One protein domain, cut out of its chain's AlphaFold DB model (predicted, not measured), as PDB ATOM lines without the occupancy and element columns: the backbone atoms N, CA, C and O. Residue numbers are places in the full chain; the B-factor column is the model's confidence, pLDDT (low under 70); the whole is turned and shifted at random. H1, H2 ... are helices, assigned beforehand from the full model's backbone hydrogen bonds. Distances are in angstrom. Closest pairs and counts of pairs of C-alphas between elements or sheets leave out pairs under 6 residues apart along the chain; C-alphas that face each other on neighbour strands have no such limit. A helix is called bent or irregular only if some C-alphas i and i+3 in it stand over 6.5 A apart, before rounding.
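AT A GLANCE: This is residues 184 to 261 of the 261 residues of the protein "Cellulase" of Hordeum vulgare subsp. vulgare (UniProt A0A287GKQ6). A shorter helix, H1, crosses a long, kinked helix, H2, at a steep angle, the two joined by a tight turn and making one end of an elongated body. The other end is made of the long unnamed stretch of residues 233 to 254 and the small helix H3, which is apart from both other helices. The printed part has 78 residues with three named helices, in the order H1, H2, H3, and no named strand; the class is all helix, with 39 residues in the helices. It is only just compact, close to loose, with a radius of gyration of the C-alphas of 13.8 A, and its C-alphas span 45 by 25 by 20 A.

HOW THE PARTS SIT: After residues 184 to 194, which hold no named element, comes H1, residues 195 to 207. A tight link of 4 residues joins it to H2, residues 212 to 232. H1 and H2 touch, with 22 pairs of C-alphas within 8 A; the closest are those of Ala 203 and Arg 222, 4.6 A apart. Their lines stand at a steep tilt of 52 degrees, and they run opposite ways, with their centres 6.6 A apart. H2 has a kink of 42 degrees near residue 219. H3, residues 255 to 259, is apart from H1 and also from H2, which it follows in the chain. Each O i to N i+4 pair is within hydrogen-bond range in H1 and H3, and 13 of 17 are in H2.

IN THESE COORDINATES: The printed part begins at Trp 184, with its C-alpha at (39.275, -38.074, -13.328). H1 begins at Tyr 195, C-alpha at (39.363, -29.503, -13.932), and is 18.2 A long from first to last C-alpha. H2, from Gly 212 to Cys 232, is 29.8 A long; it is irregular, with the C-alphas of Glu 213 and Ala 216 7.7 A apart, and its line is a rough one. H3 runs from Asn 255 to Val 259, where the C-alpha stands at (40.843, -25.638, -28.797).

THE WHOLE: The two C-alphas farthest apart are those of Glu 213 and Pro 244, 46.2 A. The C-alphas of Trp 184 and Ser 261, the first and last printed residues, are 18.9 A apart, and Ser 261 is the chain's last residue. The printed part has no cut. The link from H2 to H3 is long, with 22 residues, and its C-alphas lie 11 to 23 A from the mean of the C-alphas. The mean pLDDT of the printed part is 94.7, and no printed residue is under 70.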
ATOM      1  N   TRP A 184      39.474 -37.913 -11.888       73.56
ATOM      2  CA  TRP A 184      39.275 -38.074 -13.328       73.56
ATOM      3  C   TRP A 184      40.305 -37.278 -14.125       73.56
ATOM      4  O   TRP A 184      40.445 -36.063 -13.970       73.56
ATOM      5  N   SER A 185      41.000 -37.961 -15.032       83.88
ATOM      6  CA  SER A 185      41.812 -37.301 -16.047       83.88
ATOM      7  C   SER A 185      40.911 -36.890 -17.215       83.88
ATOM      8  O   SER A 185      40.313 -37.739 -17.877       83.88
ATOM      9  N   ILE A 186      40.800 -35.586 -17.463       90.06
ATOM     10  CA  ILE A 186      39.972 -35.007 -18.525       90.06
ATOM     11  C   ILE A 186      40.852 -34.229 -19.501       90.06
ATOM     12  O   ILE A 186      41.843 -33.616 -19.112       90.06
ATOM     13  N   ASN A 187      40.513 -34.290 -20.786       90.81
ATOM     14  CA  ASN A 187      41.274 -33.668 -21.869       90.81
ATOM     15  C   ASN A 187      40.555 -32.455 -22.484       90.81
ATOM     16  O   ASN A 187      40.876 -32.062 -23.598       90.81
ATOM     17  N   GLN A 188      39.581 -31.874 -21.778       91.44
ATOM     18  CA  GLN A 188      38.773 -30.742 -22.230       91.44
ATOM     19  C   GLN A 188      38.652 -29.707 -21.110       91.44
ATOM     20  O   GLN A 188      38.432 -30.063 -19.954       91.44
ATOM     21  N   PHE A 189      38.778 -28.434 -21.471       94.81
ATOM     22  CA  PHE A 189      38.629 -27.285 -20.585       94.81
ATOM     23  C   PHE A 189      37.722 -26.252 -21.257       94.81
ATOM     24  O   PHE A 189      37.757 -26.096 -22.480       94.81
ATOM     25  N   GLY A 190      36.869 -25.587 -20.484       95.31
ATOM     26  CA  GLY A 190      35.948 -24.593 -21.020       95.31
ATOM     27  C   GLY A 190      34.953 -24.082 -19.987       95.31
ATOM     28  O   GLY A 190      35.083 -24.323 -18.792       95.31
ATOM     29  N   TRP A 191      33.917 -23.399 -20.476       95.62
ATOM     30  CA  TRP A 191      32.937 -22.720 -19.624       95.62
ATOM     31  C   TRP A 191      32.130 -23.644 -18.710       95.62
ATOM     32  O   TRP A 191      31.602 -23.141 -17.728       95.62
ATOM     33  N   ASP A 192      32.027 -24.940 -19.022       95.50
ATOM     34  CA  ASP A 192      31.358 -25.965 -18.204       95.50
ATOM     35  C   ASP A 192      32.376 -26.779 -17.383       95.50
ATOM     36  O   ASP A 192      32.118 -27.055 -16.228       95.50
ATOM     37  N   VAL A 193      33.587 -27.045 -17.896       95.12
ATOM     38  CA  VAL A 193      34.574 -27.945 -17.256       95.12
ATOM     39  C   VAL A 193      35.881 -27.226 -16.907       95.12
ATOM     40  O   VAL A 193      36.600 -26.784 -17.806       95.12
ATOM     41  N   LYS A 194      36.242 -27.170 -15.615       97.50
ATOM     42  CA  LYS A 194      37.397 -26.399 -15.099       97.50
ATOM     43  C   LYS A 194      38.545 -27.272 -14.595       97.50
ATOM     44  O   LYS A 194      39.620 -26.746 -14.306       97.50
ATOM     45  N   TYR A 195      38.368 -28.596 -14.521       96.94
ATOM     46  CA  TYR A 195      39.363 -29.503 -13.932       96.94
ATOM     47  C   TYR A 195      40.795 -29.315 -14.468       96.94
ATOM     48  O   TYR A 195      41.687 -29.199 -13.625       96.94
ATOM     49  N   PRO A 196      41.067 -29.210 -15.790       96.44
ATOM     50  CA  PRO A 196      42.434 -28.962 -16.253       96.44
ATOM     51  C   PRO A 196      43.027 -27.654 -15.726       96.44
ATOM     52  O   PRO A 196      44.190 -27.626 -15.331       96.44
ATOM     53  N   GLY A 197      42.224 -26.587 -15.652       97.44
ATOM     54  CA  GLY A 197      42.636 -25.304 -15.083       97.44
ATOM     55  C   GLY A 197      43.009 -25.429 -13.605       97.44
ATOM     56  O   GLY A 197      44.096 -25.008 -13.204       97.44
ATOM     57  N   VAL A 198      42.160 -26.088 -12.806       97.88
ATOM     58  CA  VAL A 198      42.435 -26.391 -11.386       97.88
ATOM     59  C   VAL A 198      43.742 -27.168 -11.241       97.88
ATOM     60  O   VAL A 198      44.590 -26.828 -10.420       97.88
ATOM     61  N   GLN A 199      43.911 -28.213 -12.049       97.62
ATOM     62  CA  GLN A 199      45.066 -29.104 -12.004       97.62
ATOM     63  C   GLN A 199      46.362 -28.365 -12.351       97.62
ATOM     64  O   GLN A 199      47.374 -28.560 -11.674       97.62
ATOM     65  N   VAL A 200      46.331 -27.476 -13.349       97.44
ATOM     66  CA  VAL A 200      47.468 -26.625 -13.726       97.44
ATOM     67  C   VAL A 200      47.812 -25.624 -12.620       97.44
ATOM     68  O   VAL A 200      48.987 -25.504 -12.268       97.44
ATOM     69  N   LEU A 201      46.826 -24.950 -12.017       98.44
ATOM     70  CA  LEU A 201      47.070 -24.033 -10.892       98.44
ATOM     71  C   LEU A 201      47.642 -24.769  -9.671       98.44
ATOM     72  O   LEU A 201      48.657 -24.360  -9.113       98.44
ATOM     73  N   ALA A 202      47.066 -25.911  -9.300       98.12
ATOM     74  CA  ALA A 202      47.571 -26.739  -8.208       98.12
ATOM     75  C   ALA A 202      49.006 -27.238  -8.473       98.12
ATOM     76  O   ALA A 202      49.854 -27.222  -7.574       98.12
ATOM     77  N   ALA A 203      49.316 -27.628  -9.716       98.06
ATOM     78  CA  ALA A 203      50.673 -27.977 -10.123       98.06
ATOM     79  C   ALA A 203      51.631 -26.779 -10.016       98.06
ATOM     80  O   ALA A 203      52.748 -26.938  -9.520       98.06
ATOM     81  N   LYS A 204      51.197 -25.575 -10.414       98.19
ATOM     82  CA  LYS A 204      51.957 -24.325 -10.244       98.19
ATOM     83  C   LYS A 204      52.288 -24.085  -8.769       98.19
ATOM     84  O   LYS A 204      53.456 -23.868  -8.451       98.19
ATOM     85  N   PHE A 205      51.314 -24.201  -7.862       98.50
ATOM     86  CA  PHE A 205      51.540 -24.011  -6.420       98.50
ATOM     87  C   PHE A 205      52.569 -25.003  -5.869       98.50
ATOM     88  O   PHE A 205      53.464 -24.622  -5.112       98.50
ATOM     89  N   LEU A 206      52.488 -26.268  -6.290       98.19
ATOM     90  CA  LEU A 206      53.458 -27.296  -5.923       98.19
ATOM     91  C   LEU A 206      54.871 -26.963  -6.403       98.19
ATOM     92  O   LEU A 206      55.810 -27.003  -5.611       98.19
ATOM     93  N   LEU A 207      55.021 -26.618  -7.683       97.94
ATOM     94  CA  LEU A 207      56.320 -26.313  -8.289       97.94
ATOM     95  C   LEU A 207      56.953 -25.037  -7.719       97.94
ATOM     96  O   LEU A 207      58.174 -24.925  -7.677       97.94
ATOM     97  N   GLN A 208      56.136 -24.101  -7.238       97.81
ATOM     98  CA  GLN A 208      56.585 -22.895  -6.541       97.81
ATOM     99  C   GLN A 208      56.910 -23.129  -5.054       97.81
ATOM    100  O   GLN A 208      57.255 -22.183  -4.354       97.81
ATOM    101  N   GLY A 209      56.784 -24.361  -4.544       97.38
ATOM    102  CA  GLY A 209      57.035 -24.676  -3.133       97.38
ATOM    103  C   GLY A 209      55.943 -24.187  -2.174       97.38
ATOM    104  O   GLY A 209      56.140 -24.208  -0.963       97.38
ATOM    105  N   ARG A 210      54.777 -23.782  -2.692       97.81
ATOM    106  CA  ARG A 210      53.644 -23.236  -1.919       97.81
ATOM    107  C   ARG A 210      52.686 -24.313  -1.398       97.81
ATOM    108  O   ARG A 210      51.687 -23.991  -0.771       97.81
ATOM    109  N   ALA A 211      52.978 -25.593  -1.640       95.50
ATOM    110  CA  ALA A 211      52.104 -26.703  -1.256       95.50
ATOM    111  C   ALA A 211      52.168 -27.095   0.232       95.50
ATOM    112  O   ALA A 211      51.228 -27.714   0.730       95.50
ATOM    113  N   GLY A 212      53.263 -26.781   0.937       95.06
ATOM    114  CA  GLY A 212      53.446 -27.152   2.345       95.06
ATOM    115  C   GLY A 212      53.184 -28.642   2.616       95.06
ATOM    116  O   GLY A 212      53.650 -29.516   1.886       95.06
ATOM    117  N   GLU A 213      52.393 -28.933   3.651       95.94
ATOM    118  CA  GLU A 213      52.000 -30.301   4.030       95.94
ATOM    119  C   GLU A 213      51.066 -30.991   3.015       95.94
ATOM    120  O   GLU A 213      50.909 -32.210   3.036       95.94
ATOM    121  N   HIS A 214      50.480 -30.237   2.081       97.06
ATOM    122  CA  HIS A 214      49.558 -30.752   1.066       97.06
ATOM    123  C   HIS A 214      50.251 -31.182  -0.234       97.06
ATOM    124  O   HIS A 214      49.573 -31.515  -1.209       97.06
ATOM    125  N   ALA A 215      51.588 -31.228  -0.262       97.19
ATOM    126  CA  ALA A 215      52.365 -31.608  -1.444       97.19
ATOM    127  C   ALA A 215      51.914 -32.939  -2.070       97.19
ATOM    128  O   ALA A 215      51.790 -33.030  -3.288       97.19
ATOM    129  N   ALA A 216      51.588 -33.949  -1.254       95.31
ATOM    130  CA  ALA A 216      51.097 -35.237  -1.747       95.31
ATOM    131  C   ALA A 216      49.748 -35.125  -2.482       95.31
ATOM    132  O   ALA A 216      49.538 -35.783  -3.501       95.31
ATOM    133  N   ALA A 217      48.840 -34.269  -2.000       94.75
ATOM    134  CA  ALA A 217      47.555 -34.039  -2.654       94.75
ATOM    135  C   ALA A 217      47.750 -33.299  -3.987       94.75
ATOM    136  O   ALA A 217      47.229 -33.736  -5.014       94.75
ATOM    137  N   LEU A 218      48.565 -32.239  -3.989       97.31
ATOM    138  CA  LEU A 218      48.886 -31.457  -5.188       97.31
ATOM    139  C   LEU A 218      49.681 -32.258  -6.231       97.31
ATOM    140  O   LEU A 218      49.532 -32.019  -7.427       97.31
ATOM    141  N   GLN A 219      50.456 -33.263  -5.815       97.31
ATOM    142  CA  GLN A 219      51.137 -34.170  -6.742       97.31
ATOM    143  C   GLN A 219      50.141 -34.943  -7.622       97.31
ATOM    144  O   GLN A 219      50.423 -35.167  -8.799       97.31
ATOM    145  N   ARG A 220      48.961 -35.307  -7.098       96.88
ATOM    146  CA  ARG A 220      47.904 -35.964  -7.891       96.88
ATOM    147  C   ARG A 220      47.276 -35.009  -8.905       96.88
ATOM    148  O   ARG A 220      47.083 -35.384 -10.057       96.88
ATOM    149  N   TYR A 221      47.043 -33.753  -8.522       97.31
ATOM    150  CA  TYR A 221      46.619 -32.720  -9.474       97.31
ATOM    151  C   TYR A 221      47.643 -32.534 -10.595       97.31
ATOM    152  O   TYR A 221      47.274 -32.504 -11.766       97.31
ATOM    153  N   ARG A 222      48.936 -32.483 -10.251       97.00
ATOM    154  CA  ARG A 222      50.017 -32.386 -11.235       97.00
ATOM    155  C   ARG A 222      50.009 -33.549 -12.227       97.00
ATOM    156  O   ARG A 222      50.193 -33.305 -13.413       97.00
ATOM    157  N   GLN A 223      49.776 -34.782 -11.779       95.94
ATOM    158  CA  GLN A 223      49.672 -35.937 -12.683       95.94
ATOM    159  C   GLN A 223      48.542 -35.756 -13.709       95.94
ATOM    160  O   GLN A 223      48.738 -36.028 -14.892       95.94
ATOM    161  N   ASN A 224      47.387 -35.230 -13.289       95.88
ATOM    162  CA  ASN A 224      46.285 -34.945 -14.210       95.88
ATOM    163  C   ASN A 224      46.565 -33.737 -15.125       95.88
ATOM    164  O   ASN A 224      46.207 -33.775 -16.301       95.88
ATOM    165  N   ALA A 225      47.279 -32.714 -14.644       96.56
ATOM    166  CA  ALA A 225      47.750 -31.617 -15.494       96.56
ATOM    167  C   ALA A 225      48.716 -32.121 -16.584       96.56
ATOM    168  O   ALA A 225      48.598 -31.752 -17.753       96.56
ATOM    169  N   GLU A 226      49.650 -33.007 -16.221       96.00
ATOM    170  CA  GLU A 226      50.569 -33.655 -17.163       96.00
ATOM    171  C   GLU A 226      49.808 -34.524 -18.171       96.00
ATOM    172  O   GLU A 226      50.122 -34.484 -19.362       96.00
ATOM    173  N   PHE A 227      48.774 -35.251 -17.730       96.06
ATOM    174  CA  PHE A 227      47.879 -35.978 -18.628       96.06
ATOM    175  C   PHE A 227      47.207 -35.039 -19.634       96.06
ATOM    176  O   PHE A 227      47.270 -35.312 -20.833       96.06
ATOM    177  N   PHE A 228      46.606 -33.934 -19.174       95.75
ATOM    178  CA  PHE A 228      45.927 -32.965 -20.035       95.75
ATOM    179  C   PHE A 228      46.877 -32.447 -21.120       95.75
ATOM    180  O   PHE A 228      46.617 -32.637 -22.310       95.75
ATOM    181  N   VAL A 229      48.038 -31.913 -20.729       95.38
ATOM    182  CA  VAL A 229      49.031 -31.382 -21.676       95.38
ATOM    183  C   VAL A 229      49.507 -32.461 -22.650       95.38
ATOM    184  O   VAL A 229      49.537 -32.222 -23.860       95.38
ATOM    185  N   CYS A 230      49.834 -33.663 -22.160       96.50
ATOM    186  CA  CYS A 230      50.251 -34.782 -23.009       96.50
ATOM    187  C   CYS A 230      49.160 -35.181 -24.011       96.50
ATOM    188  O   CYS A 230      49.471 -35.420 -25.180       96.50
ATOM    189  N   SER A 231      47.896 -35.216 -23.579       96.06
ATOM    190  CA  SER A 231      46.748 -35.541 -24.429       96.06
ATOM    191  C   SER A 231      46.551 -34.515 -25.548       96.06
ATOM    192  O   SER A 231      46.265 -34.893 -26.688       96.06
ATOM    193  N   CYS A 232      46.777 -33.229 -25.250       95.25
ATOM    194  CA  CYS A 232      46.703 -32.151 -26.225       95.25
ATOM    195  C   CYS A 232      47.830 -32.268 -27.251       95.25
ATOM    196  O   CYS A 232      47.566 -32.163 -28.442       95.25
ATOM    197  N   VAL A 233      49.076 -32.543 -26.848       94.94
ATOM    198  CA  VAL A 233      50.223 -32.609 -27.784       94.94
ATOM    199  C   VAL A 233      50.408 -33.968 -28.477       94.94
ATOM    200  O   VAL A 233      51.390 -34.153 -29.195       94.94
ATOM    201  N   GLY A 234      49.485 -34.917 -28.294       94.62
ATOM    202  CA  GLY A 234      49.543 -36.227 -28.952       94.62
ATOM    203  C   GLY A 234      50.578 -37.186 -28.351       94.62
ATOM    204  O   GLY A 234      51.086 -38.057 -29.053       94.62
ATOM    205  N   LYS A 235      50.933 -36.998 -27.076       95.00
ATOM    206  CA  LYS A 235      51.912 -37.814 -26.336       95.00
ATOM    207  C   LYS A 235      51.309 -38.533 -25.124       95.00
ATOM    208  O   LYS A 235      52.043 -39.146 -24.355       95.00
ATOM    209  N   GLY A 236      49.998 -38.434 -24.922       91.44
ATOM    210  CA  GLY A 236      49.275 -39.089 -23.837       91.44
ATOM    211  C   GLY A 236      48.848 -40.517 -24.181       91.44
ATOM    212  O   GLY A 236      48.861 -40.928 -25.343       91.44
ATOM    213  N   ALA A 237      48.418 -41.260 -23.159       88.38
ATOM    214  CA  ALA A 237      47.790 -42.574 -23.328       88.38
ATOM    215  C   ALA A 237      46.434 -42.474 -24.050       88.38
ATOM    216  O   ALA A 237      46.080 -43.339 -24.846       88.38
ATOM    217  N   VAL A 238      45.701 -41.385 -23.800       92.56
ATOM    218  CA  VAL A 238      44.489 -40.994 -24.523       92.56
ATOM    219  C   VAL A 238      44.732 -39.592 -25.064       92.56
ATOM    220  O   VAL A 238      45.019 -38.679 -24.295       92.56
ATOM    221  N   ASN A 239      44.657 -39.424 -26.382       95.25
ATOM    222  CA  ASN A 239      44.923 -38.150 -27.049       95.25
ATOM    223  C   ASN A 239      43.633 -37.534 -27.580       95.25
ATOM    224  O   ASN A 239      42.707 -38.253 -27.959       95.25
ATOM    225  N   VAL A 240      43.596 -36.203 -27.645       95.69
ATOM    226  CA  VAL A 240      42.489 -35.492 -28.290       95.69
ATOM    227  C   VAL A 240      42.498 -35.829 -29.790       95.69
ATOM    228  O   VAL A 240      43.551 -35.700 -30.428       95.69
ATOM    229  N   PRO A 241      41.364 -36.261 -30.380       95.69
ATOM    230  CA  PRO A 241      41.266 -36.490 -31.817       95.69
ATOM    231  C   PRO A 241      41.648 -35.244 -32.613       95.69
ATOM    232  O   PRO A 241      41.481 -34.116 -32.151       95.69
ATOM    233  N   ARG A 242      42.143 -35.428 -33.838       96.06
ATOM    234  CA  ARG A 242      42.516 -34.316 -34.719       96.06
ATOM    235  C   ARG A 242      41.839 -34.434 -36.072       96.06
ATOM    236  O   ARG A 242      41.640 -35.528 -36.596       96.06
ATOM    237  N   THR A 243      41.509 -33.284 -36.645       95.81
ATOM    238  CA  THR A 243      41.124 -33.174 -38.057       95.81
ATOM    239  C   THR A 243      42.310 -33.540 -38.965       95.81
ATOM    240  O   THR A 243      43.456 -33.485 -38.510       95.81
ATOM    241  N   PRO A 244      42.091 -33.834 -40.263       97.00
ATOM    242  CA  PRO A 244      43.191 -34.066 -41.206       97.00
ATOM    243  C   PRO A 244      44.200 -32.907 -41.291       97.00
ATOM    244  O   PRO A 244      45.376 -33.136 -41.546       97.00
ATOM    245  N   GLY A 245      43.758 -31.668 -41.036       96.31
ATOM    246  CA  GLY A 245      44.617 -30.478 -40.967       96.31
ATOM    247  C   GLY A 245      45.331 -30.281 -39.625       96.31
ATOM    248  O   GLY A 245      45.985 -29.264 -39.425       96.31
ATOM    249  N   GLY A 246      45.187 -31.215 -38.682       95.44
ATOM    250  CA  GLY A 246      45.888 -31.207 -37.401       95.44
ATOM    251  C   GLY A 246      45.201 -30.431 -36.277       95.44
ATOM    252  O   GLY A 246      45.691 -30.473 -35.155       95.44
ATOM    253  N   VAL A 247      44.067 -29.765 -36.504       95.75
ATOM    254  CA  VAL A 247      43.319 -29.074 -35.430       95.75
ATOM    255  C   VAL A 247      42.716 -30.097 -34.462       95.75
ATOM    256  O   VAL A 247      42.121 -31.074 -34.923       95.75
ATOM    257  N   MET A 248      42.856 -29.874 -33.149       96.25
ATOM    258  CA  MET A 248      42.197 -30.676 -32.106       96.25
ATOM    259  C   MET A 248      40.674 -30.633 -32.275       96.25
ATOM    260  O   MET A 248      40.110 -29.583 -32.576       96.25
ATOM    261  N   TYR A 249      40.007 -31.767 -32.108       95.44
ATOM    262  CA  TYR A 249      38.573 -31.911 -32.320       95.44
ATOM    263  C   TYR A 249      37.907 -32.489 -31.069       95.44
ATOM    264  O   TYR A 249      37.978 -33.691 -30.817       95.44
ATOM    265  N   HIS A 250      37.260 -31.615 -30.301       93.12
ATOM    266  CA  HIS A 250      36.491 -31.963 -29.110       93.12
ATOM    267  C   HIS A 250      35.028 -32.223 -29.448       93.12
ATOM    268  O   HIS A 250      34.452 -33.211 -29.001       93.12
ATOM    269  N   GLN A 251      34.414 -31.348 -30.249       90.94
ATOM    270  CA  GLN A 251      32.977 -31.421 -30.495       90.94
ATOM    271  C   GLN A 251      32.549 -30.742 -31.791       90.94
ATOM    272  O   GLN A 251      33.246 -29.902 -32.348       90.94
ATOM    273  N   ARG A 252      31.351 -31.103 -32.262       91.69
ATOM    274  CA  ARG A 252      30.782 -30.603 -33.521       91.69
ATOM    275  C   ARG A 252      30.447 -29.111 -33.479       91.69
ATOM    276  O   ARG A 252      30.652 -28.415 -34.468       91.69
ATOM    277  N   TRP A 253      29.910 -28.634 -32.359       86.94
ATOM    278  CA  TRP A 253      29.467 -27.250 -32.197       86.94
ATOM    279  C   TRP A 253      30.509 -26.444 -31.434       86.94
ATOM    280  O   TRP A 253      30.919 -26.836 -30.349       86.94
ATOM    281  N   ASN A 254      30.934 -25.315 -32.001       88.00
ATOM    282  CA  ASN A 254      31.895 -24.400 -31.384       88.00
ATOM    283  C   ASN A 254      33.235 -25.045 -30.966       88.00
ATOM    284  O   ASN A 254      33.794 -24.729 -29.920       88.00
ATOM    285  N   ASN A 255      33.767 -25.960 -31.788       93.69
ATOM    286  CA  ASN A 255      35.011 -26.681 -31.495       93.69
ATOM    287  C   ASN A 255      36.172 -25.754 -31.112       93.69
ATOM    288  O   ASN A 255      36.905 -26.033 -30.168       93.69
ATOM    289  N   LEU A 256      36.335 -24.653 -31.857       94.31
ATOM    290  CA  LEU A 256      37.463 -23.745 -31.670       94.31
ATOM    291  C   LEU A 256      37.479 -23.112 -30.280       94.31
ATOM    292  O   LEU A 256      38.571 -22.899 -29.775       94.31
ATOM    293  N   GLN A 257      36.323 -22.921 -29.633       91.19
ATOM    294  CA  GLN A 257      36.276 -22.455 -28.248       91.19
ATOM    295  C   GLN A 257      37.101 -23.363 -27.328       91.19
ATOM    296  O   GLN A 257      37.898 -22.860 -26.549       91.19
ATOM    297  N   PHE A 258      36.958 -24.684 -27.447       91.44
ATOM    298  CA  PHE A 258      37.683 -25.652 -26.616       91.44
ATOM    299  C   PHE A 258      39.146 -25.797 -27.023       91.44
ATOM    300  O   PHE A 258      39.992 -26.058 -26.183       91.44
ATOM    301  N   VAL A 259      39.455 -25.609 -28.309       93.56
ATOM    302  CA  VAL A 259      40.843 -25.638 -28.797       93.56
ATOM    303  C   VAL A 259      41.650 -24.451 -28.270       93.56
ATOM    304  O   VAL A 259      42.857 -24.581 -28.083       93.56
ATOM    305  N   THR A 260      41.006 -23.298 -28.079       91.69
ATOM    306  CA  THR A 260      41.648 -22.057 -27.619       91.69
ATOM    307  C   THR A 260      41.445 -21.763 -26.134       91.69
ATOM    308  O   THR A 260      41.897 -20.710 -25.689       91.69
ATOM    309  N   SER A 261      40.717 -22.615 -25.403       81.69
ATOM    310  CA  SER A 261      40.529 -22.471 -23.952       81.69
ATOM    311  C   SER A 261      41.731 -23.009 -23.191       81.69
ATOM    312  O   SER A 261      42.300 -24.036 -23.624       81.69
TER     313      SER A 261